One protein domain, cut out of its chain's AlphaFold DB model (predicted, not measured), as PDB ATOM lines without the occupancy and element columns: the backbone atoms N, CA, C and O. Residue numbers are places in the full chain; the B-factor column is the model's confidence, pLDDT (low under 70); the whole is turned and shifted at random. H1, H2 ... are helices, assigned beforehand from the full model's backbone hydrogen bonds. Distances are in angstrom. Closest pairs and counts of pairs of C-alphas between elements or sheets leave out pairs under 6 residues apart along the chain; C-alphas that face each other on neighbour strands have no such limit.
ATOM      1  N   VAL A  80      48.263   9.958  54.374       53.84
ATOM      2  CA  VAL A  80      48.101   9.916  52.906       53.84
ATOM      3  C   VAL A  80      46.888   9.070  52.495       53.84
ATOM      4  O   VAL A  80      46.142   9.459  51.590       53.84
ATOM      5  N   SER A  81      46.626   7.949  53.180       54.88
ATOM      6  CA  SER A  81      45.444   7.115  52.921       54.88
ATOM      7  C   SER A  81      44.138   7.843  53.274       54.88
ATOM      8  O   SER A  81      43.221   7.875  52.450       54.88
ATOM      9  N   LYS A  82      44.068   8.514  54.435       51.03
ATOM     10  CA  LYS A  82      42.898   9.306  54.868       51.03
ATOM     11  C   LYS A  82      42.606  10.498  53.952       51.03
ATOM     12  O   LYS A  82      41.438  10.759  53.660       51.03
ATOM     13  N   GLN A  83      43.629  11.205  53.464       56.53
ATOM     14  CA  GLN A  83      43.438  12.349  52.560       56.53
ATOM     15  C   GLN A  83      42.927  11.925  51.174       56.53
ATOM     16  O   GLN A  83      41.996  12.541  50.649       56.53
ATOM     17  N   ARG A  84      43.447  10.826  50.609       56.22
ATOM     18  CA  ARG A  84      42.923  10.255  49.353       56.22
ATOM     19  C   ARG A  84      41.494   9.735  49.503       56.22
ATOM     20  O   ARG A  84      40.693   9.880  48.577       56.22
ATOM     21  N   LEU A  85      41.167   9.151  50.660       60.50
ATOM     22  CA  LEU A  85      39.823   8.653  50.947       60.50
ATOM     23  C   LEU A  85      38.811   9.801  51.044       60.50
ATOM     24  O   LEU A  85      37.732   9.685  50.473       60.50
ATOM     25  N   LYS A  86      39.172  10.930  51.670       61.28
ATOM     26  CA  LYS A  86      38.301  12.115  51.786       61.28
ATOM     27  C   LYS A  86      37.991  12.746  50.421       61.28
ATOM     28  O   LYS A  86      36.842  13.090  50.162       61.28
ATOM     29  N   GLY A  87      38.979  12.814  49.524       64.31
ATOM     30  CA  GLY A  87      38.771  13.264  48.141       64.31
ATOM     31  C   GLY A  87      37.889  12.314  47.319       64.31
ATOM     32  O   GLY A  87      37.024  12.763  46.571       64.31
ATOM     33  N   ARG A  88      38.044  10.991  47.490       70.88
ATOM     34  CA  ARG A  88      37.143   9.999  46.874       70.88
ATOM     35  C   ARG A  88      35.722  10.089  47.427       70.88
ATOM     36  O   ARG A  88      34.787  10.044  46.640       70.88
ATOM     37  N   LEU A  89      35.564  10.247  48.741       72.94
ATOM     38  CA  LEU A  89      34.255  10.367  49.382       72.94
ATOM     39  C   LEU A  89      33.514  11.625  48.911       72.94
ATOM     40  O   LEU A  89      32.336  11.541  48.599       72.94
ATOM     41  N   PHE A  90      34.210  12.763  48.799       74.56
ATOM     42  CA  PHE A  90      33.628  14.013  48.301       74.56
ATOM     43  C   PHE A  90      33.092  13.864  46.872       74.56
ATOM     44  O   PHE A  90      31.946  14.214  46.609       74.56
ATOM     45  N   ASN A  91      33.880  13.263  45.974       74.56
ATOM     46  CA  ASN A  91      33.432  12.988  44.606       74.56
ATOM     47  C   ASN A  91      32.253  11.999  44.574       74.56
ATOM     48  O   ASN A  91      31.335  12.164  43.784       74.56
ATOM     49  N   ILE A  92      32.241  10.977  45.437       74.19
ATOM     50  CA  ILE A  92      31.116  10.029  45.507       74.19
ATOM     51  C   ILE A  92      29.835  10.735  45.975       74.19
ATOM     52  O   ILE A  92      28.783  10.530  45.377       74.19
ATOM     53  N   VAL A  93      29.912  11.573  47.011       75.31
ATOM     54  CA  VAL A  93      28.745  12.289  47.556       75.31
ATOM     55  C   VAL A  93      28.162  13.259  46.529       75.31
ATOM     56  O   VAL A  93      26.952  13.260  46.329       75.31
ATOM     57  N   VAL A  94      29.002  14.037  45.844       74.38
ATOM     58  CA  VAL A  94      28.538  14.987  44.821       74.38
ATOM     59  C   VAL A  94      27.878  14.251  43.645       74.38
ATOM     60  O   VAL A  94      26.749  14.580  43.299       74.38
ATOM     61  N   VAL A  95      28.475  13.160  43.142       74.38
ATOM     62  CA  VAL A  95      27.858  12.314  42.095       74.38
ATOM     63  C   VAL A  95      26.488  11.761  42.515       74.38
ATOM     64  O   VAL A  95      25.579  11.666  41.688       74.38
ATOM     65  N   ILE A  96      26.321  11.374  43.785       75.69
ATOM     66  CA  ILE A  96      25.037  10.873  44.301       75.69
ATOM     67  C   ILE A  96      23.992  11.994  44.336       75.69
ATOM     68  O   ILE A  96      22.858  11.766  43.908       75.69
ATOM     69  N   ILE A  97      24.365  13.187  44.810       79.19
ATOM     70  CA  ILE A  97      23.471  14.352  44.884       79.19
ATOM     71  C   ILE A  97      23.015  14.769  43.480       79.19
ATOM     72  O   ILE A  97      21.811  14.897  43.255       79.19
ATOM     73  N   ASP A  98      23.942  14.892  42.525       78.19
ATOM     74  CA  ASP A  98      23.631  15.211  41.126       78.19
ATOM     75  C   ASP A  98      22.681  14.178  40.505       78.19
ATOM     76  O   ASP A  98      21.731  14.529  39.804       78.19
ATOM     77  N   ASN A  99      22.892  12.884  40.776       79.19
ATOM     78  CA  ASN A  99      22.010  11.845  40.253       79.19
ATOM     79  C   ASN A  99      20.599  11.937  40.854       79.19
ATOM     80  O   ASN A  99      19.613  11.795  40.133       79.19
ATOM     81  N   TYR A 100      20.487  12.191  42.160       82.81
ATOM     82  CA  TYR A 100      19.193  12.329  42.826       82.81
ATOM     83  C   TYR A 100      18.411  13.545  42.310       82.81
ATOM     84  O   TYR A 100      17.218  13.430  42.027       82.81
ATOM     85  N   LEU A 101      19.098  14.673  42.105       83.38
ATOM     86  CA  LEU A 101      18.513  15.885  41.532       83.38
ATOM     87  C   LEU A 101      17.925  15.617  40.138       83.38
ATOM     88  O   LEU A 101      16.753  15.908  39.899       83.38
ATOM     89  N   LYS A 102      18.692  14.968  39.252       83.75
ATOM     90  CA  LYS A 102      18.234  14.603  37.900       83.75
ATOM     91  C   LYS A 102      17.012  13.700  37.912       83.75
ATOM     92  O   LYS A 102      16.083  13.908  37.139       83.75
ATOM     93  N   HIS A 103      16.985  12.707  38.799       85.88
ATOM     94  CA  HIS A 103      15.821  11.839  38.937       85.88
ATOM     95  C   HIS A 103      14.572  12.624  39.357       85.88
ATOM     96  O   HIS A 103      13.511  12.409  38.776       85.88
ATOM     97  N   ILE A 104      14.683  13.554  40.310       87.38
ATOM     98  CA  ILE A 104      13.548  14.396  40.725       87.38
ATOM     99  C   ILE A 104      13.035  15.239  39.556       87.38
ATOM    100  O   ILE A 104      11.835  15.229  39.284       87.38
ATOM    101  N   ILE A 105      13.930  15.937  38.851       85.69
ATOM    102  CA  ILE A 105      13.568  16.802  37.718       85.69
ATOM    103  C   ILE A 105      12.922  15.974  36.606       85.69
ATOM    104  O   ILE A 105      11.886  16.358  36.064       85.69
ATOM    105  N   PHE A 106      13.462  14.788  36.332       88.56
ATOM    106  CA  PHE A 106      12.878  13.838  35.397       88.56
ATOM    107  C   PHE A 106      11.446  13.436  35.775       88.56
ATOM    108  O   PHE A 106      10.551  13.531  34.934       88.56
ATOM    109  N   TYR A 107      11.202  13.019  37.023       89.25
ATOM    110  CA  TYR A 107       9.857  12.634  37.466       89.25
ATOM    111  C   TYR A 107       8.884  13.814  37.427       89.25
ATOM    112  O   TYR A 107       7.744  13.653  36.989       89.25
ATOM    113  N   LEU A 108       9.346  15.003  37.822       89.12
ATOM    114  CA  LEU A 108       8.556  16.225  37.756       89.12
ATOM    115  C   LEU A 108       8.162  16.550  36.310       89.12
ATOM    116  O   LEU A 108       6.994  16.827  36.051       89.12
ATOM    117  N   ARG A 109       9.096  16.462  35.355       88.25
ATOM    118  CA  ARG A 109       8.826  16.727  33.932       88.25
ATOM    119  C   ARG A 109       7.931  15.670  33.310       88.25
ATOM    120  O   ARG A 109       7.019  16.028  32.572       88.25
ATOM    121  N   ILE A 110       8.123  14.391  33.631       90.12
ATOM    122  CA  ILE A 110       7.215  13.331  33.178       90.12
ATOM    123  C   ILE A 110       5.795  13.551  33.702       90.12
ATOM    124  O   ILE A 110       4.853  13.328  32.949       90.12
ATOM    125  N   GLY A 111       5.626  14.021  34.940       90.38
ATOM    126  CA  GLY A 111       4.312  14.385  35.476       90.38
ATOM    127  C   GLY A 111       3.738  15.669  34.862       90.38
ATOM    128  O   GLY A 111       2.549  15.735  34.557       90.38
ATOM    129  N   ALA A 112       4.578  16.678  34.625       89.06
ATOM    130  CA  ALA A 112       4.172  17.958  34.047       89.06
ATOM    131  C   ALA A 112       3.868  17.874  32.540       89.06
ATOM    132  O   ALA A 112       3.047  18.630  32.038       89.06
ATOM    133  N   THR A 113       4.485  16.948  31.808       91.81
ATOM    134  CA  THR A 113       4.295  16.769  30.359       91.81
ATOM    135  C   THR A 113       2.832  16.504  29.959       91.81
ATOM    136  O   THR A 113       2.304  17.256  29.135       91.81
ATOM    137  N   PRO A 114       2.124  15.506  30.528       92.12
ATOM    138  CA  PRO A 114       0.708  15.297  30.236       92.12
ATOM    139  C   PRO A 114      -0.163  16.445  30.755       92.12
ATOM    140  O   PRO A 114      -1.179  16.748  30.137       92.12
ATOM    141  N   LEU A 115       0.244  17.124  31.835       92.50
ATOM    142  CA  LEU A 115      -0.449  18.314  32.331       92.50
ATOM    143  C   LEU A 115      -0.397  19.454  31.302       92.50
ATOM    144  O   LEU A 115      -1.434  20.010  30.958       92.50
ATOM    145  N   VAL A 116       0.779  19.757  30.749       92.06
ATOM    146  CA  VAL A 116       0.935  20.759  29.679       92.06
ATOM    147  C   VAL A 116       0.110  20.367  28.452       92.06
ATOM    148  O   VAL A 116      -0.590  21.207  27.889       92.06
ATOM    149  N   GLY A 117       0.123  19.085  28.073       92.12
ATOM    150  CA  GLY A 117      -0.715  18.576  26.989       92.12
ATOM    151  C   GLY A 117      -2.214  18.777  27.235       92.12
ATOM    152  O   GLY A 117      -2.925  19.241  26.346       92.12
ATOM    153  N   TYR A 118      -2.683  18.504  28.452       93.19
ATOM    154  CA  TYR A 118      -4.073  18.717  28.860       93.19
ATOM    155  C   TYR A 118      -4.479  20.202  28.828       93.19
ATOM    156  O   TYR A 118      -5.565  20.538  28.353       93.19
ATOM    157  N   LEU A 119      -3.600  21.111  29.266       91.44
ATOM    158  CA  LEU A 119      -3.847  22.559  29.200       91.44
ATOM    159  C   LEU A 119      -3.990  23.052  27.751       91.44
ATOM    160  O   LEU A 119      -4.855  23.875  27.463       91.44
ATOM    161  N   ILE A 120      -3.189  22.514  26.829       90.38
ATOM    162  CA  ILE A 120      -3.272  22.859  25.402       90.38
ATOM    163  C   ILE A 120      -4.604  22.389  24.812       90.38
ATOM    164  O   ILE A 120      -5.271  23.154  24.122       90.38
ATOM    165  N   VAL A 121      -5.031  21.164  25.132       90.38
ATOM    166  CA  VAL A 121      -6.313  20.614  24.654       90.38
ATOM    167  C   VAL A 121      -7.514  21.383  25.214       90.38
ATOM    168  O   VAL A 121      -8.513  21.546  24.520       90.38
ATOM    169  N   THR A 122      -7.421  21.904  26.439       91.44
ATOM    170  CA  THR A 122      -8.467  22.750  27.044       91.44
ATOM    171  C   THR A 122      -8.396  24.223  26.610       91.44
ATOM    172  O   THR A 122      -9.080  25.063  27.193       91.44
ATOM    173  N   ASN A 123      -7.602  24.552  25.579       85.56
ATOM    174  CA  ASN A 123      -7.363  25.911  25.071       85.56
ATOM    175  C   ASN A 123      -6.785  26.897  26.108       85.56
ATOM    176  O   ASN A 123      -6.804  28.112  25.905       85.56
ATOM    177  N   GLN A 124      -6.200  26.408  27.203       88.00
ATOM    178  CA  GLN A 124      -5.498  27.231  28.189       88.00
ATOM    179  C   GLN A 124      -4.018  27.386  27.809       88.00
ATOM    180  O   GLN A 124      -3.113  26.839  28.443       88.00
ATOM    181  N   LEU A 125      -3.765  28.156  26.748       85.50
ATOM    182  CA  LEU A 125      -2.435  28.281  26.135       85.50
ATOM    183  C   LEU A 125      -1.441  29.088  26.985       85.50
ATOM    184  O   LEU A 125      -0.257  28.761  27.024       85.50
ATOM    185  N   VAL A 126      -1.916  30.097  27.722       87.75
ATOM    186  CA  VAL A 126      -1.077  30.923  28.609       87.75
ATOM    187  C   VAL A 126      -0.393  30.083  29.703       87.75
ATOM    188  O   VAL A 126       0.839  30.084  29.755       87.75
ATOM    189  N   PRO A 127      -1.117  29.321  30.553       88.75
ATOM    190  CA  PRO A 127      -0.466  28.505  31.577       88.75
ATOM    191  C   PRO A 127       0.370  27.359  30.984       88.75
ATOM    192  O   PRO A 127       1.398  27.005  31.562       88.75
ATOM    193  N   ALA A 128       0.001  26.824  29.812       89.19
ATOM    194  CA  ALA A 128       0.822  25.840  29.104       89.19
ATOM    195  C   ALA A 128       2.181  26.426  28.685       89.19
ATOM    196  O   ALA A 128       3.217  25.791  28.886       89.19
ATOM    197  N   CYS A 129       2.181  27.652  28.155       88.25
ATOM    198  CA  CYS A 129       3.390  28.371  27.763       88.25
ATOM    199  C   CYS A 129       4.293  28.666  28.964       88.25
ATOM    200  O   CYS A 129       5.489  28.388  28.912       88.25
ATOM    201  N   VAL A 130       3.721  29.132  30.080       90.12
ATOM    202  CA  VAL A 130       4.484  29.373  31.315       90.12
ATOM    203  C   VAL A 130       5.143  28.088  31.817       90.12
ATOM    204  O   VAL A 130       6.344  28.087  32.082       90.12
ATOM    205  N   LEU A 131       4.403  26.977  31.900       90.56
ATOM    206  CA  LEU A 131       4.962  25.691  32.329       90.56
ATOM    207  C   LEU A 131       6.057  25.185  31.384       90.56
ATOM    208  O   LEU A 131       7.084  24.689  31.850       90.56
ATOM    209  N   PHE A 132       5.865  25.332  30.072       89.00
ATOM    210  CA  PHE A 132       6.857  24.956  29.069       89.00
ATOM    211  C   PHE A 132       8.150  25.771  29.197       89.00
ATOM    212  O   PHE A 132       9.240  25.196  29.219       89.00
ATOM    213  N   VAL A 133       8.039  27.095  29.329       89.00
ATOM    214  CA  VAL A 133       9.195  27.983  29.516       89.00
ATOM    215  C   VAL A 133       9.907  27.664  30.826       89.00
ATOM    216  O   VAL A 133      11.127  27.515  30.825       89.00
ATOM    217  N   CYS A 134       9.170  27.485  31.926       89.81
ATOM    218  CA  CYS A 134       9.745  27.077  33.208       89.81
ATOM    219  C   CYS A 134      10.529  25.764  33.082       89.81
ATOM    220  O   CYS A 134      11.674  25.704  33.525       89.81
ATOM    221  N   ALA A 135       9.960  24.749  32.422       87.81
ATOM    222  CA  ALA A 135      10.633  23.471  32.199       87.81
ATOM    223  C   ALA A 135      11.916  23.629  31.364       87.81
ATOM    224  O   ALA A 135      12.957  23.102  31.747       87.81
ATOM    225  N   GLY A 136      11.871  24.400  30.271       85.38
ATOM    226  CA  GLY A 136      13.047  24.645  29.432       85.38
ATOM    227  C   GLY A 136      14.150  25.439  30.141       85.38
ATOM    228  O   GLY A 136      15.335  25.172  29.940       85.38
ATOM    229  N   VAL A 137      13.788  26.389  31.010       87.50
ATOM    230  CA  VAL A 137      14.757  27.127  31.836       87.50
ATOM    231  C   VAL A 137      15.443  26.197  32.839       87.50
ATOM    232  O   VAL A 137      16.657  26.316  33.025       87.50
ATOM    233  N   THR A 138      14.714  25.252  33.441       86.12
ATOM    234  CA  THR A 138      15.302  24.240  34.334       86.12
ATOM    235  C   THR A 138      16.372  23.412  33.615       86.12
ATOM    236  O   THR A 138      17.480  23.290  34.132       86.12
ATOM    237  N   ASP A 139      16.124  22.962  32.380       84.19
ATOM    238  CA  ASP A 139      17.106  22.163  31.622       84.19
ATOM    239  C   ASP A 139      18.351  22.956  31.217       84.19
ATOM    240  O   ASP A 139      19.475  22.440  31.216       84.19
ATOM    241  N   LEU A 140      18.169  24.232  30.859       82.75
ATOM    242  CA  LEU A 140      19.286  25.121  30.541       82.75
ATOM    243  C   LEU A 140      20.167  25.355  31.769       82.75
ATOM    244  O   LEU A 140      21.398  25.380  31.646       82.75
ATOM    245  N   LEU A 141      19.548  25.498  32.942       82.69
ATOM    246  CA  LEU A 141      20.255  25.664  34.203       82.69
ATOM    247  C   LEU A 141      21.024  24.389  34.580       82.69
ATOM    248  O   LEU A 141      22.216  24.474  34.890       82.69
ATOM    249  N   ASP A 142      20.407  23.213  34.446       79.06
ATOM    250  CA  ASP A 142      21.058  21.918  34.693       79.06
ATOM    251  C   ASP A 142      22.231  21.681  33.731       79.06
ATOM    252  O   ASP A 142      23.316  21.236  34.123       79.06
ATOM    253  N   GLY A 143      22.058  22.057  32.461       78.06
ATOM    254  CA  GLY A 143      23.109  22.001  31.450       78.06
ATOM    255  C   GLY A 143      24.270  22.960  31.733       78.06
ATOM    256  O   GLY A 143      25.427  22.633  31.443       78.06
ATOM    257  N   TYR A 144      23.994  24.131  32.313       81.38
ATOM    258  CA  TYR A 144      25.023  25.080  32.736       81.38
ATOM    259  C   TYR A 144      25.839  24.532  33.915       81.38
ATOM    260  O   TYR A 144      27.075  24.554  33.873       81.38
ATOM    261  N   ILE A 145      25.167  23.958  34.918       74.19
ATOM    262  CA  ILE A 145      25.810  23.344  36.089       74.19
ATOM    263  C   ILE A 145      26.674  22.147  35.660       74.19
ATOM    264  O   ILE A 145      27.845  22.057  36.045       74.19
ATOM    265  N   ALA A 146      26.167  21.293  34.766       72.69
ATOM    266  CA  ALA A 146      26.893  20.129  34.257       72.69
ATOM    267  C   ALA A 146      28.203  20.492  33.527       72.69
ATOM    268  O   ALA A 146      29.180  19.740  33.581       72.69
ATOM    269  N   ARG A 147      28.267  21.657  32.864       75.00
ATOM    270  CA  ARG A 147      29.497  22.137  32.200       75.00
ATOM    271  C   ARG A 147      30.553  22.615  33.187       75.00
ATOM    272  O   ARG A 147      31.741  22.555  32.869       75.00
ATOM    273  N   ARG A 148      30.144  23.095  34.363       76.50
ATOM    274  CA  ARG A 148      31.073  23.573  35.392       76.50
ATOM    275  C   ARG A 148      31.749  22.419  36.138       76.50
ATOM    276  O   ARG A 148      32.881  22.589  36.586       76.50
ATOM    277  N   PHE A 149      31.110  21.245  36.188       71.94
ATOM    278  CA  PHE A 149      31.604  20.048  36.883       71.94
ATOM    279  C   PHE A 149      31.668  18.798  35.974       71.94
ATOM    280  O   PHE A 149      30.978  17.805  36.207       71.94
ATOM    281  N   PRO A 150      32.537  18.784  34.943       65.62
ATOM    282  CA  PRO A 150      32.583  17.707  33.945       65.62
ATOM    283  C   PRO A 150      33.082  16.356  34.489       65.62
ATOM    284  O   PRO A 150      32.845  15.318  33.873       65.62
ATOM    285  N   SER A 151      33.780  16.341  35.628       59.88
ATOM    286  CA  SER A 151      34.377  15.134  36.220       59.88
ATOM    287  C   SER A 151      33.395  14.262  37.013       59.88
ATOM    288  O   SER A 151      33.799  13.203  37.490       59.88
ATOM    289  N   GLN A 152      32.130  14.679  37.156       60.28
ATOM    290  CA  GLN A 152      31.171  14.078  38.096       60.28
ATOM    291  C   GLN A 152      29.864  13.595  37.438       60.28
ATOM    292  O   GLN A 152      28.866  13.358  38.111       60.28
ATOM    293  N   SER A 153      29.847  13.418  36.115       62.12
ATOM    294  CA  SER A 153      28.629  12.998  35.413       62.12
ATOM    295  C   SER A 153      28.366  11.492  35.549       62.12
ATOM    296  O   SER A 153      29.172  10.660  35.124       62.12
ATOM    297  N   SER A 154      27.211  11.137  36.120       69.19
ATOM    298  CA  SER A 154      26.700   9.762  36.158       69.19
ATOM    299  C   SER A 154      26.215   9.317  34.772       69.19
ATOM    300  O   SER A 154      25.476  10.033  34.092       69.19
ATOM    301  N   ALA A 155      26.584   8.097  34.365       68.31
ATOM    302  CA  ALA A 155      26.204   7.528  33.068       68.31
ATOM    303  C   ALA A 155      24.682   7.380  32.900       68.31
ATOM    304  O   ALA A 155      24.178   7.494  31.786       68.31
ATOM    305  N   ILE A 156      23.958   7.139  33.998       68.81
ATOM    306  CA  ILE A 156      22.498   6.986  33.993       68.81
ATOM    307  C   ILE A 156      21.832   8.358  33.846       68.81
ATOM    308  O   ILE A 156      21.039   8.548  32.928       68.81
ATOM    309  N   GLY A 157      22.224   9.335  34.670       69.94
ATOM    310  CA  GLY A 157      21.695  10.700  34.597       69.94
ATOM    311  C   GLY A 157      21.883  11.335  33.216       69.94
ATOM    312  O   GLY A 157      20.958  11.924  32.680       69.94
ATOM    313  N   SER A 158      23.031  11.108  32.567       72.38
ATOM    314  CA  SER A 158      23.290  11.618  31.210       72.38
ATOM    315  C   SER A 158      22.345  11.075  30.123       72.38
ATOM    316  O   SER A 158      22.305  11.646  29.034       72.38
ATOM    317  N   ILE A 159      21.647   9.960  30.365       76.12
ATOM    318  CA  ILE A 159      20.670   9.370  29.433       76.12
ATOM    319  C   ILE A 159      19.249   9.822  29.786       76.12
ATOM    320  O   ILE A 159      18.409   9.943  28.896       76.12
ATOM    321  N   ILE A 160      18.991  10.073  31.069       81.31
ATOM    322  CA  ILE A 160      17.690  10.489  31.591       81.31
ATOM    323  C   ILE A 160      17.332  11.899  31.110       81.31
ATOM    324  O   ILE A 160      16.204  12.096  30.660       81.31
ATOM    325  N   ASP A 161      18.287  12.838  31.120       80.56
ATOM    326  CA  ASP A 161      18.018  14.235  30.736       80.56
ATOM    327  C   ASP A 161      17.500  14.335  29.275       80.56
ATOM    328  O   ASP A 161      16.379  14.804  29.060       80.56
ATOM    329  N   PRO A 162      18.188  13.766  28.255       78.31
ATOM    330  CA  PRO A 162      17.706  13.801  26.868       78.31
ATOM    331  C   PRO A 162      16.453  12.951  26.620       78.31
ATOM    332  O   PRO A 162      15.813  13.080  25.574       78.31
ATOM    333  N   LEU A 163      16.132  12.025  27.529       84.12
ATOM    334  CA  LEU A 163      14.934  11.200  27.434       84.12
ATOM    335  C   LEU A 163      13.696  12.006  27.843       84.12
ATOM    336  O   LEU A 163      12.719  12.005  27.093       84.12
ATOM    337  N   ALA A 164      13.750  12.725  28.971       87.25
ATOM    338  CA  ALA A 164      12.677  13.634  29.388       87.25
ATOM    339  C   ALA A 164      12.407  14.718  28.338       87.25
ATOM    340  O   ALA A 164      11.247  14.948  27.993       87.25
ATOM    341  N   ASP A 165      13.462  15.308  27.768       85.06
ATOM    342  CA  ASP A 165      13.334  16.305  26.698       85.06
ATOM    343  C   ASP A 165      12.528  15.777  25.509       85.06
ATOM    344  O   ASP A 165      11.615  16.441  25.016       85.06
ATOM    345  N   LYS A 166      12.823  14.551  25.060       87.75
ATOM    346  CA  LYS A 166      12.097  13.934  23.944       87.75
ATOM    347  C   LYS A 166      10.632  13.684  24.269       87.75
ATOM    348  O   LYS A 166       9.790  13.911  23.403       87.75
ATOM    349  N   PHE A 167      10.315  13.238  25.484       90.12
ATOM    350  CA  PHE A 167       8.927  13.021  25.902       90.12
ATOM    351  C   PHE A 167       8.124  14.321  25.914       90.12
ATOM    352  O   PHE A 167       7.018  14.359  25.368       90.12
ATOM    353  N   LEU A 168       8.698  15.384  26.477       89.69
ATOM    354  CA  LEU A 168       8.066  16.696  26.536       89.69
ATOM    355  C   LEU A 168       7.821  17.251  25.126       89.69
ATOM    356  O   LEU A 168       6.691  17.604  24.788       89.69
ATOM    357  N   VAL A 169       8.844  17.241  24.266       89.38
ATOM    358  CA  VAL A 169       8.736  17.753  22.891       89.38
ATOM    359  C   VAL A 169       7.759  16.924  22.050       89.38
ATOM    360  O   VAL A 169       6.937  17.495  21.337       89.38
ATOM    361  N   THR A 170       7.797  15.591  22.147       90.19
ATOM    362  CA  THR A 170       6.873  14.712  21.402       90.19
ATOM    363  C   THR A 170       5.423  14.956  21.809       90.19
ATOM    364  O   THR A 170       4.551  15.038  20.946       90.19
ATOM    365  N   THR A 171       5.166  15.118  23.110       91.50
ATOM    366  CA  THR A 171       3.814  15.379  23.625       91.50
ATOM    367  C   THR A 171       3.286  16.723  23.136       91.50
ATOM    368  O   THR A 171       2.144  16.789  22.692       91.50
ATOM    369  N   LEU A 172       4.126  17.765  23.140       90.31
ATOM    370  CA  LEU A 172       3.770  19.081  22.603       90.31
ATOM    371  C   LEU A 172       3.433  19.021  21.115       90.31
ATOM    372  O   LEU A 172       2.407  19.547  20.706       90.31
ATOM    373  N   PHE A 173       4.246  18.350  20.294       90.06
ATOM    374  CA  PHE A 173       3.915  18.191  18.874       90.06
ATOM    375  C   PHE A 173       2.571  17.483  18.678       90.06
ATOM    376  O   PHE A 173       1.782  17.908  17.834       90.06
ATOM    377  N   LEU A 174       2.289  16.441  19.468       91.19
ATOM    378  CA  LEU A 174       1.024  15.713  19.397       91.19
ATOM    379  C   LEU A 174      -0.171  16.615  19.738       91.19
ATOM    380  O   LEU A 174      -1.150  16.652  18.994       91.19
ATOM    381  N   THR A 175      -0.086  17.357  20.842       91.38
ATOM    382  CA  THR A 175      -1.193  18.188  21.334       91.38
ATOM    383  C   THR A 175      -1.384  19.442  20.487       91.38
ATOM    384  O   THR A 175      -2.520  19.803  20.202       91.38
ATOM    385  N   LEU A 176      -0.312  20.070  19.991       88.44
ATOM    386  CA  LEU A 176      -0.419  21.216  19.079       88.44
ATOM    387  C   LEU A 176      -1.010  20.813  17.723       88.44
ATOM    388  O   LEU A 176      -1.785  21.572  17.144       88.44
ATOM    389  N   THR A 177      -0.681  19.616  17.231       89.44
ATOM    390  CA  THR A 177      -1.298  19.073  16.010       89.44
ATOM    391  C   THR A 177      -2.782  18.793  16.230       89.44
ATOM    392  O   THR A 177      -3.593  19.078  15.356       89.44
ATOM    393  N   TYR A 178      -3.158  18.295  17.413       89.50
ATOM    394  CA  TYR A 178      -4.559  18.058  17.768       89.50
ATOM    395  C   TYR A 178      -5.398  19.346  17.760       89.50
ATOM    396  O   TYR A 178      -6.542  19.335  17.314       89.50
ATOM    397  N   VAL A 179      -4.818  20.472  18.189       87.50
ATOM    398  CA  VAL A 179      -5.469  21.798  18.154       87.50
ATOM    399  C   VAL A 179      -5.300  22.489  16.781       87.50
ATOM    400  O   VAL A 179      -5.701  23.631  16.604       87.50
ATOM    401  N   ASN A 180      -4.755  21.801  15.766       85.56
ATOM    402  CA  ASN A 180      -4.491  22.321  14.413       85.56
ATOM    403  C   ASN A 180      -3.555  23.551  14.355       85.56
ATOM    404  O   ASN A 180      -3.543  24.267  13.357       85.56
ATOM    405  N   LEU A 181      -2.728  23.785  15.382       82.06
ATOM    406  CA  LEU A 181      -1.714  24.856  15.371       82.06
ATOM    407  C   LEU A 181      -0.490  24.487  14.526       82.06
ATOM    408  O   LEU A 181       0.216  25.359  14.026       82.06
ATOM    409  N   ILE A 182      -0.205  23.190  14.414       83.94
ATOM    410  CA  ILE A 182       0.908  22.652  13.634       83.94
ATOM    411  C   ILE A 182       0.335  21.687  12.596       83.94
ATOM    412  O   ILE A 182      -0.480  20.831  12.952       83.94
ATOM    413  N   PRO A 183       0.761  21.769  11.324       86.38
ATOM    414  CA  PRO A 183       0.281  20.847  10.312       86.38
ATOM    415  C   PRO A 183       0.793  19.425  10.572       86.38
ATOM    416  O   PRO A 183       1.953  19.206  10.930       86.38
ATOM    417  N   VAL A 184      -0.068  18.437  10.315       89.31
ATOM    418  CA  VAL A 184       0.176  17.012  10.616       89.31
ATOM    419  C   VAL A 184       1.470  16.485   9.985       89.31
ATOM    420  O   VAL A 184       2.164  15.661  10.583       89.31
ATOM    421  N   TRP A 185       1.841  16.983   8.801       89.12
ATOM    422  CA  TRP A 185       3.069  16.569   8.118       89.12
ATOM    423  C   TRP A 185       4.328  16.901   8.932       89.12
ATOM    424  O   TRP A 185       5.262  16.099   8.960       89.12
ATOM    425  N   LEU A 186       4.351  18.035   9.644       86.25
ATOM    426  CA  LEU A 186       5.509  18.454  10.433       86.25
ATOM    427  C   LEU A 186       5.684  17.541  11.654       86.25
ATOM    428  O   LEU A 186       6.787  17.063  11.924       86.25
ATOM    429  N   ALA A 187       4.581  17.222  12.338       87.69
ATOM    430  CA  ALA A 187       4.584  16.268  13.445       87.69
ATOM    431  C   ALA A 187       4.999  14.859  12.989       87.69
ATOM    432  O   ALA A 187       5.814  14.210  13.649       87.69
ATOM    433  N   ALA A 188       4.515  14.408  11.827       89.50
ATOM    434  CA  ALA A 188       4.892  13.118  11.256       89.50
ATOM    435  C   ALA A 188       6.402  13.025  10.968       89.50
ATOM    436  O   ALA A 188       7.025  12.019  11.309       89.50
ATOM    437  N   VAL A 189       7.015  14.077  10.408       90.19
ATOM    438  CA  VAL A 189       8.468  14.127  10.148       90.19
ATOM    439  C   VAL A 189       9.277  14.037  11.445       90.19
ATOM    440  O   VAL A 189      10.261  13.293  11.513       90.19
ATOM    441  N   VAL A 190       8.859  14.756  12.490       88.00
ATOM    442  CA  VAL A 190       9.527  14.738  13.801       88.00
ATOM    443  C   VAL A 190       9.477  13.341  14.426       88.00
ATOM    444  O   VAL A 190      10.519  12.802  14.813       88.00
ATOM    445  N   ILE A 191       8.293  12.725  14.457       89.31
ATOM    446  CA  ILE A 191       8.101  11.376  15.005       89.31
ATOM    447  C   ILE A 191       8.897  10.349  14.190       89.31
ATOM    448  O   ILE A 191       9.608   9.522  14.766       89.31
ATOM    449  N   ALA A 192       8.846  10.423  12.856       90.50
ATOM    450  CA  ALA A 192       9.590   9.522  11.979       90.50
ATOM    451  C   ALA A 192      11.102   9.588  12.239       90.50
ATOM    452  O   ALA A 192      11.768   8.551  12.316       90.50
ATOM    453  N   ARG A 193      11.654  10.791  12.446       88.44
ATOM    454  CA  ARG A 193      13.068  10.975  12.796       88.44
ATOM    455  C   ARG A 193      13.408  10.358  14.150       88.44
ATOM    456  O   ARG A 193      14.463   9.729  14.276       88.44
ATOM    457  N   ASP A 194      12.558  10.526  15.159       87.06
ATOM    458  CA  ASP A 194      12.812   9.980  16.496       87.06
ATOM    459  C   ASP A 194      12.746   8.449  16.513       87.06
ATOM    460  O   ASP A 194      13.639   7.804  17.073       87.06
ATOM    461  N   VAL A 195      11.787   7.861  15.795       88.81
ATOM    462  CA  VAL A 195      11.728   6.411  15.544       88.81
ATOM    463  C   VAL A 195      12.954   5.942  14.753       88.81
ATOM    464  O   VAL A 195      13.540   4.905  15.077       88.81
ATOM    465  N   GLY A 196      13.413   6.714  13.766       88.69
ATOM    466  CA  GLY A 196      14.637   6.445  13.005       88.69
ATOM    467  C   GLY A 196      15.898   6.405  13.879       88.69
ATOM    468  O   GLY A 196      16.713   5.490  13.766       88.69
ATOM    469  N   LEU A 197      16.044   7.347  14.816       84.62
ATOM    470  CA  LEU A 197      17.163   7.359  15.765       84.62
ATOM    471  C   LEU A 197      17.121   6.165  16.730       84.62
ATOM    472  O   LEU A 197      18.162   5.557  16.996       84.62
ATOM    473  N   ILE A 198      15.937   5.817  17.244       85.31
ATOM    474  CA  ILE A 198      15.759   4.680  18.158       85.31
ATOM    475  C   ILE A 198      16.043   3.365  17.427       85.31
ATOM    476  O   ILE A 198      16.856   2.565  17.892       85.31
ATOM    477  N   SER A 199      15.433   3.158  16.259       86.44
ATOM    478  CA  SER A 199      15.635   1.956  15.443       86.44
ATOM    479  C   SER A 199      17.089   1.808  14.992       86.44
ATOM    480  O   SER A 199      17.656   0.727  15.149       86.44
ATOM    481  N   GLY A 200      17.746   2.883  14.543       85.94
ATOM    482  CA  GLY A 200      19.173   2.874  14.211       85.94
ATOM    483  C   GLY A 200      20.058   2.498  15.406       85.94
ATOM    484  O   GLY A 200      20.992   1.701  15.266       85.94
ATOM    485  N   GLY A 201      19.731   3.005  16.600       83.19
ATOM    486  CA  GLY A 201      20.393   2.626  17.851       83.19
ATOM    487  C   GLY A 201      20.229   1.141  18.183       83.19
ATOM    488  O   GLY A 201      21.217   0.467  18.491       83.19
ATOM    489  N   ILE A 202      19.009   0.610  18.056       83.81
ATOM    490  CA  ILE A 202      18.699  -0.810  18.283       83.81
ATOM    491  C   ILE A 202      19.437  -1.680  17.264       83.81
ATOM    492  O   ILE A 202      20.160  -2.584  17.672       83.81
ATOM    493  N   VAL A 203      19.342  -1.394  15.964       86.31
ATOM    494  CA  VAL A 203      20.017  -2.177  14.912       86.31
ATOM    495  C   VAL A 203      21.526  -2.216  15.146       86.31
ATOM    496  O   VAL A 203      22.138  -3.284  15.093       86.31
ATOM    497  N   LYS A 204      22.141  -1.075  15.477       82.44
ATOM    498  CA  LYS A 204      23.579  -1.015  15.763       82.44
ATOM    499  C   LYS A 204      23.948  -1.805  17.019       82.44
ATOM    500  O   LYS A 204      24.946  -2.527  17.009       82.44
ATOM    501  N   ARG A 205      23.134  -1.725  18.077       79.31
ATOM    502  CA  ARG A 205      23.296  -2.539  19.294       79.31
ATOM    503  C   ARG A 205      23.195  -4.030  18.965       79.31
ATOM    504  O   ARG A 205      24.073  -4.782  19.373       79.31
ATOM    505  N   LEU A 206      22.205  -4.440  18.172       81.38
ATOM    506  CA  LEU A 206      22.020  -5.828  17.736       81.38
ATOM    507  C   LEU A 206      23.224  -6.350  16.941       81.38
ATOM    508  O   LEU A 206      23.625  -7.489  17.149       81.38
ATOM    509  N   ARG A 207      23.844  -5.522  16.087       81.50
ATOM    510  CA  ARG A 207      25.043  -5.918  15.324       81.50
ATOM    511  C   ARG A 207      26.338  -5.949  16.140       81.50
ATOM    512  O   ARG A 207      27.271  -6.639  15.751       81.50
ATOM    513  N   THR A 208      26.420  -5.192  17.235       77.62
ATOM    514  CA  THR A 208      27.652  -5.064  18.041       77.62
ATOM    515  C   THR A 208      27.726  -6.098  19.172       77.62
ATOM    516  O   THR A 208      28.806  -6.381  19.684       77.62
ATOM    517  N   VAL A 209      26.591  -6.663  19.599       77.50
ATOM    518  CA  VAL A 209      26.555  -7.655  20.684       77.50
ATOM    519  C   VAL A 209      27.014  -9.027  20.158       77.50
ATOM    520  O   VAL A 209      26.370  -9.562  19.257       77.50
ATOM    521  N   PRO A 210      28.085  -9.632  20.714       68.44
ATOM    522  CA  PRO A 210      28.500 -10.980  20.333       68.44
ATOM    523  C   PRO A 210      27.420 -11.997  20.723       68.44
ATOM    524  O   PRO A 210      26.857 -11.921  21.820       68.44
ATOM    525  N   GLN A 211      27.128 -12.945  19.828       65.56
ATOM    526  CA  GLN A 211      26.130 -13.997  20.056       65.56
ATOM    527  C   GLN A 211      26.496 -14.836  21.302       65.56
ATOM    528  O   GLN A 211      27.686 -15.011  21.576       65.56
ATOM    529  N   PRO A 212      25.528 -15.352  22.092       75.56
ATOM    530  CA  PRO A 212      24.076 -15.392  21.873       75.56
ATOM    531  C   PRO A 212      23.317 -14.119  22.297       75.56
ATOM    532  O   PRO A 212      23.648 -13.458  23.287       75.56
ATOM    533  N   LEU A 213      22.241 -13.808  21.561       69.62
ATOM    534  CA  LEU A 213      21.286 -12.733  21.853       69.62
ATOM    535  C   LEU A 213      20.397 -13.110  23.047       69.62
ATOM    536  O   LEU A 213      19.285 -13.604  22.897       69.62
ATOM    537  N   THR A 214      20.882 -12.872  24.261       76.69
ATOM    538  CA  THR A 214      20.046 -12.956  25.465       76.69
ATOM    539  C   THR A 214      19.438 -11.584  25.768       76.69
ATOM    540  O   THR A 214      20.177 -10.601  25.848       76.69
ATOM    541  N   LEU A 215      18.124 -11.496  26.026       74.06
ATOM    542  CA  LEU A 215      17.449 -10.231  26.384       74.06
ATOM    543  C   LEU A 215      18.115  -9.528  27.580       74.06
ATOM    544  O   LEU A 215      18.364  -8.324  27.541       74.06
ATOM    545  N   LYS A 216      18.521 -10.297  28.601       68.38
ATOM    546  CA  LYS A 216      19.287  -9.776  29.749       68.38
ATOM    547  C   LYS A 216      20.603  -9.115  29.328       68.38
ATOM    548  O   LYS A 216      21.017  -8.132  29.935       68.38
ATOM    549  N   ARG A 217      21.257  -9.627  28.281       66.19
ATOM    550  CA  ARG A 217      22.526  -9.105  27.753       66.19
ATOM    551  C   ARG A 217      22.312  -7.872  26.876       66.19
ATOM    552  O   ARG A 217      23.117  -6.948  26.940       66.19
ATOM    553  N   PHE A 218      21.206  -7.812  26.133       69.31
ATOM    554  CA  PHE A 218      20.819  -6.632  25.352       69.31
ATOM    555  C   PHE A 218      20.608  -5.404  26.254       69.31
ATOM    556  O   PHE A 218      21.226  -4.356  26.029       69.31
ATOM    557  N   PHE A 219      19.838  -5.585  27.334       69.06
ATOM    558  CA  PHE A 219      19.534  -4.556  28.336       69.06
ATOM    559  C   PHE A 219      20.583  -4.426  29.451       69.06
ATOM    560  O   PHE A 219      20.360  -3.699  30.412       69.06
ATOM    561  N   SER A 220      21.743  -5.090  29.350       64.69
ATOM    562  CA  SER A 220      22.796  -4.963  30.364       64.69
ATOM    563  C   SER A 220      23.481  -3.584  30.289       64.69
ATOM    564  O   SER A 220      24.172  -3.308  29.299       64.69
ATOM    565  N   PRO A 221      23.394  -2.743  31.343       61.72
ATOM    566  CA  PRO A 221      24.058  -1.435  31.395       61.72
ATOM    567  C   PRO A 221      25.588  -1.529  31.553       61.72
ATOM    568  O   PRO A 221      26.282  -0.524  31.459       61.72
ATOM    569  N   LYS A 222      26.136  -2.739  31.762       53.44
ATOM    570  CA  LYS A 222      27.585  -3.004  31.857       53.44
ATOM    571  C   LYS A 222      28.340  -2.874  30.527       53.44
ATOM    572  O   LYS A 222      29.557  -2.723  30.546       53.44
ATOM    573  N   ILE A 223      27.656  -2.956  29.384       58.06
ATOM    574  CA  ILE A 223      28.292  -2.792  28.069       58.06
ATOM    575  C   ILE A 223      28.258  -1.305  27.738       58.06
ATOM    576  O   ILE A 223      27.172  -0.773  27.480       58.06
ATOM    577  N   ALA A 224      29.433  -0.667  27.769       52.59
ATOM    578  CA  ALA A 224      29.593   0.767  27.569       52.59
ATOM    579  C   ALA A 224      28.760   1.235  26.361       52.59
ATOM    580  O   ALA A 224      28.940   0.707  25.257       52.59
ATOM    581  N   PRO A 225      27.813   2.173  26.551       57.44
ATOM    582  CA  PRO A 225      27.096   2.750  25.430       57.44
ATOM    583  C   PRO A 225      28.127   3.374  24.491       57.44
ATOM    584  O   PRO A 225      29.057   4.056  24.926       57.44
ATOM    585  N   PHE A 226      27.996   3.078  23.199       56.53
ATOM    586  CA  PHE A 226      28.861   3.633  22.167       56.53
ATOM    587  C   PHE A 226      28.905   5.153  22.340       56.53
ATOM    588  O   PHE A 226      27.857   5.799  22.368       56.53
ATOM    589  N   LYS A 227      30.103   5.727  22.491       57.19
ATOM    590  CA  LYS A 227      30.271   7.173  22.644       57.19
ATOM    591  C   LYS A 227      30.009   7.815  21.282       57.19
ATOM    592  O   LYS A 227      30.916   7.963  20.470       57.19
ATOM    593  N   VAL A 228      28.740   8.100  20.989       59.81
ATOM    594  CA  VAL A 228      28.341   8.789  19.760       59.81
ATOM    595  C   VAL A 228      28.841  10.223  19.889       59.81
ATOM    596  O   VAL A 228      28.342  10.984  20.716       59.81
ATOM    597  N   PHE A 229      29.860  10.589  19.115       63.84
ATOM    598  CA  PHE A 229      30.296  11.977  19.056       63.84
ATOM    599  C   PHE A 229      29.171  12.796  18.419       63.84
ATOM    600  O   PHE A 229      28.749  12.473  17.304       63.84
ATOM    601  N   PRO A 230      28.637  13.812  19.116       62.62
ATOM    602  CA  PRO A 230      27.541  14.594  18.578       62.62
ATOM    603  C   PRO A 230      28.050  15.389  17.378       62.62
ATOM    604  O   PRO A 230      28.895  16.275  17.520       62.62
ATOM    605  N   THR A 231      27.530  15.076  16.195       78.94
ATOM    606  CA  THR A 231      27.786  15.856  14.985       78.94
ATOM    607  C   THR A 231      27.077  17.207  15.091       78.94
ATOM    608  O   THR A 231      25.992  17.316  15.670       78.94
ATOM    609  N   SER A 232      27.673  18.262  14.533       76.88
ATOM    610  CA  SER A 232      27.079  19.608  14.561       76.88
ATOM    611  C   SER A 232      25.707  19.660  13.871       76.88
ATOM    612  O   SER A 232      24.833  20.400  14.314       76.88
ATOM    613  N   ILE A 233      25.474  18.799  12.871       77.94
ATOM    614  CA  ILE A 233      24.182  18.644  12.177       77.94
ATOM    615  C   ILE A 233      23.065  18.183  13.129       77.94
ATOM    616  O   ILE A 233      21.962  18.727  13.095       77.94
ATOM    617  N   SER A 234      23.342  17.240  14.037       75.94
ATOM    618  CA  SER A 234      22.341  16.786  15.018       75.94
ATOM    619  C   SER A 234      21.958  17.877  16.018       75.94
ATOM    620  O   SER A 234      20.806  17.936  16.453       75.94
ATOM    621  N   LYS A 235      22.901  18.758  16.372       81.62
ATOM    622  CA  LYS A 235      22.632  19.889  17.271       81.62
ATOM    623  C   LYS A 235      21.723  20.915  16.602       81.62
ATOM    624  O   LYS A 235      20.765  21.356  17.229       81.62
ATOM    625  N   LEU A 236      21.985  21.233  15.331       83.50
ATOM    626  CA  LEU A 236      21.170  22.185  14.574       83.50
ATOM    627  C   LEU A 236      19.724  21.701  14.433       83.50
ATOM    628  O   LEU A 236      18.805  22.460  14.712       83.50
ATOM    629  N   ASN A 237      19.512  20.429  14.085       83.75
ATOM    630  CA  ASN A 237      18.160  19.883  13.950       83.75
ATOM    631  C   ASN A 237      17.364  19.958  15.265       83.75
ATOM    632  O   ASN A 237      16.181  20.280  15.275       83.75
ATOM    633  N   THR A 238      18.025  19.681  16.388       83.19
ATOM    634  CA  THR A 238      17.387  19.746  17.710       83.19
ATOM    635  C   THR A 238      17.063  21.193  18.101       83.19
ATOM    636  O   THR A 238      16.003  21.453  18.660       83.19
TER     637      THR A 238
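What this domain is: This is residues 80 to 238 of the 265 residues of an uncharacterized protein of Syphacia muris (UniProt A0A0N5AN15). What does the model look like? H1, H2 and H3 make an up-and-down bundle, each running against the one before it, and H4 folds back from H3 and opens away from it as a V. Residues 80 to 90 of H1 stick out as an arm, and residues 227 to 238, with H6, stand free. What is it made of? The printed part has 159 residues with six named helices, H1 to H6 in chain order, and no named strand, an all-helix domain. Is it compact? It is loose, with a radius of gyration of the C-alphas of 19.4 A, and spans 65 by 41 by 30 A.

Where its parts are: Where are the long helices? H1, residues 80 to 121, runs 62.2 A from C-alpha 80 at (48.101, 9.916, 52.906). H2, residues 125 to 148, is 35.1 A long, H3, residues 157 to 178, 32.0 A, and H4, residues 184 to 208, 36.0 A. What follows? H5 is residues 215 to 218, and H6, residues 232 to 238, ends at C-alpha 238 at (17.387, 19.746, 17.710).

How they stand to each other: What does H1 touch? H1, with residues 109 to 120 alone, touches H2 in a hairpin at a shallow tilt of 17 degrees; the closest C-alphas, of Val 116 and Ala 128, are 5.1 A apart. It touches H3 at 7 degrees, the same way, closest at the C-alphas of Thr 113 and Leu 168, 5.4 A. Where is H4? H3 and H4 form a hairpin at 30 degrees, closest at the C-alphas of Phe 173 and Ala 187, 5.8 A. Are the backbones helical? Every O i to N i+4 pair is within hydrogen-bond range in H2, H4 and H6, 36 of 38 in H1 and 17 of 18 in H3; H5 is too short for such a pair.

The domain as a whole: Which link is long? That from H5 to H6, 13 residues; the printed part has no cut. Where is confidence low? Among the residues under 70 are 80 to 87, 150 to 157 and 216 to 230.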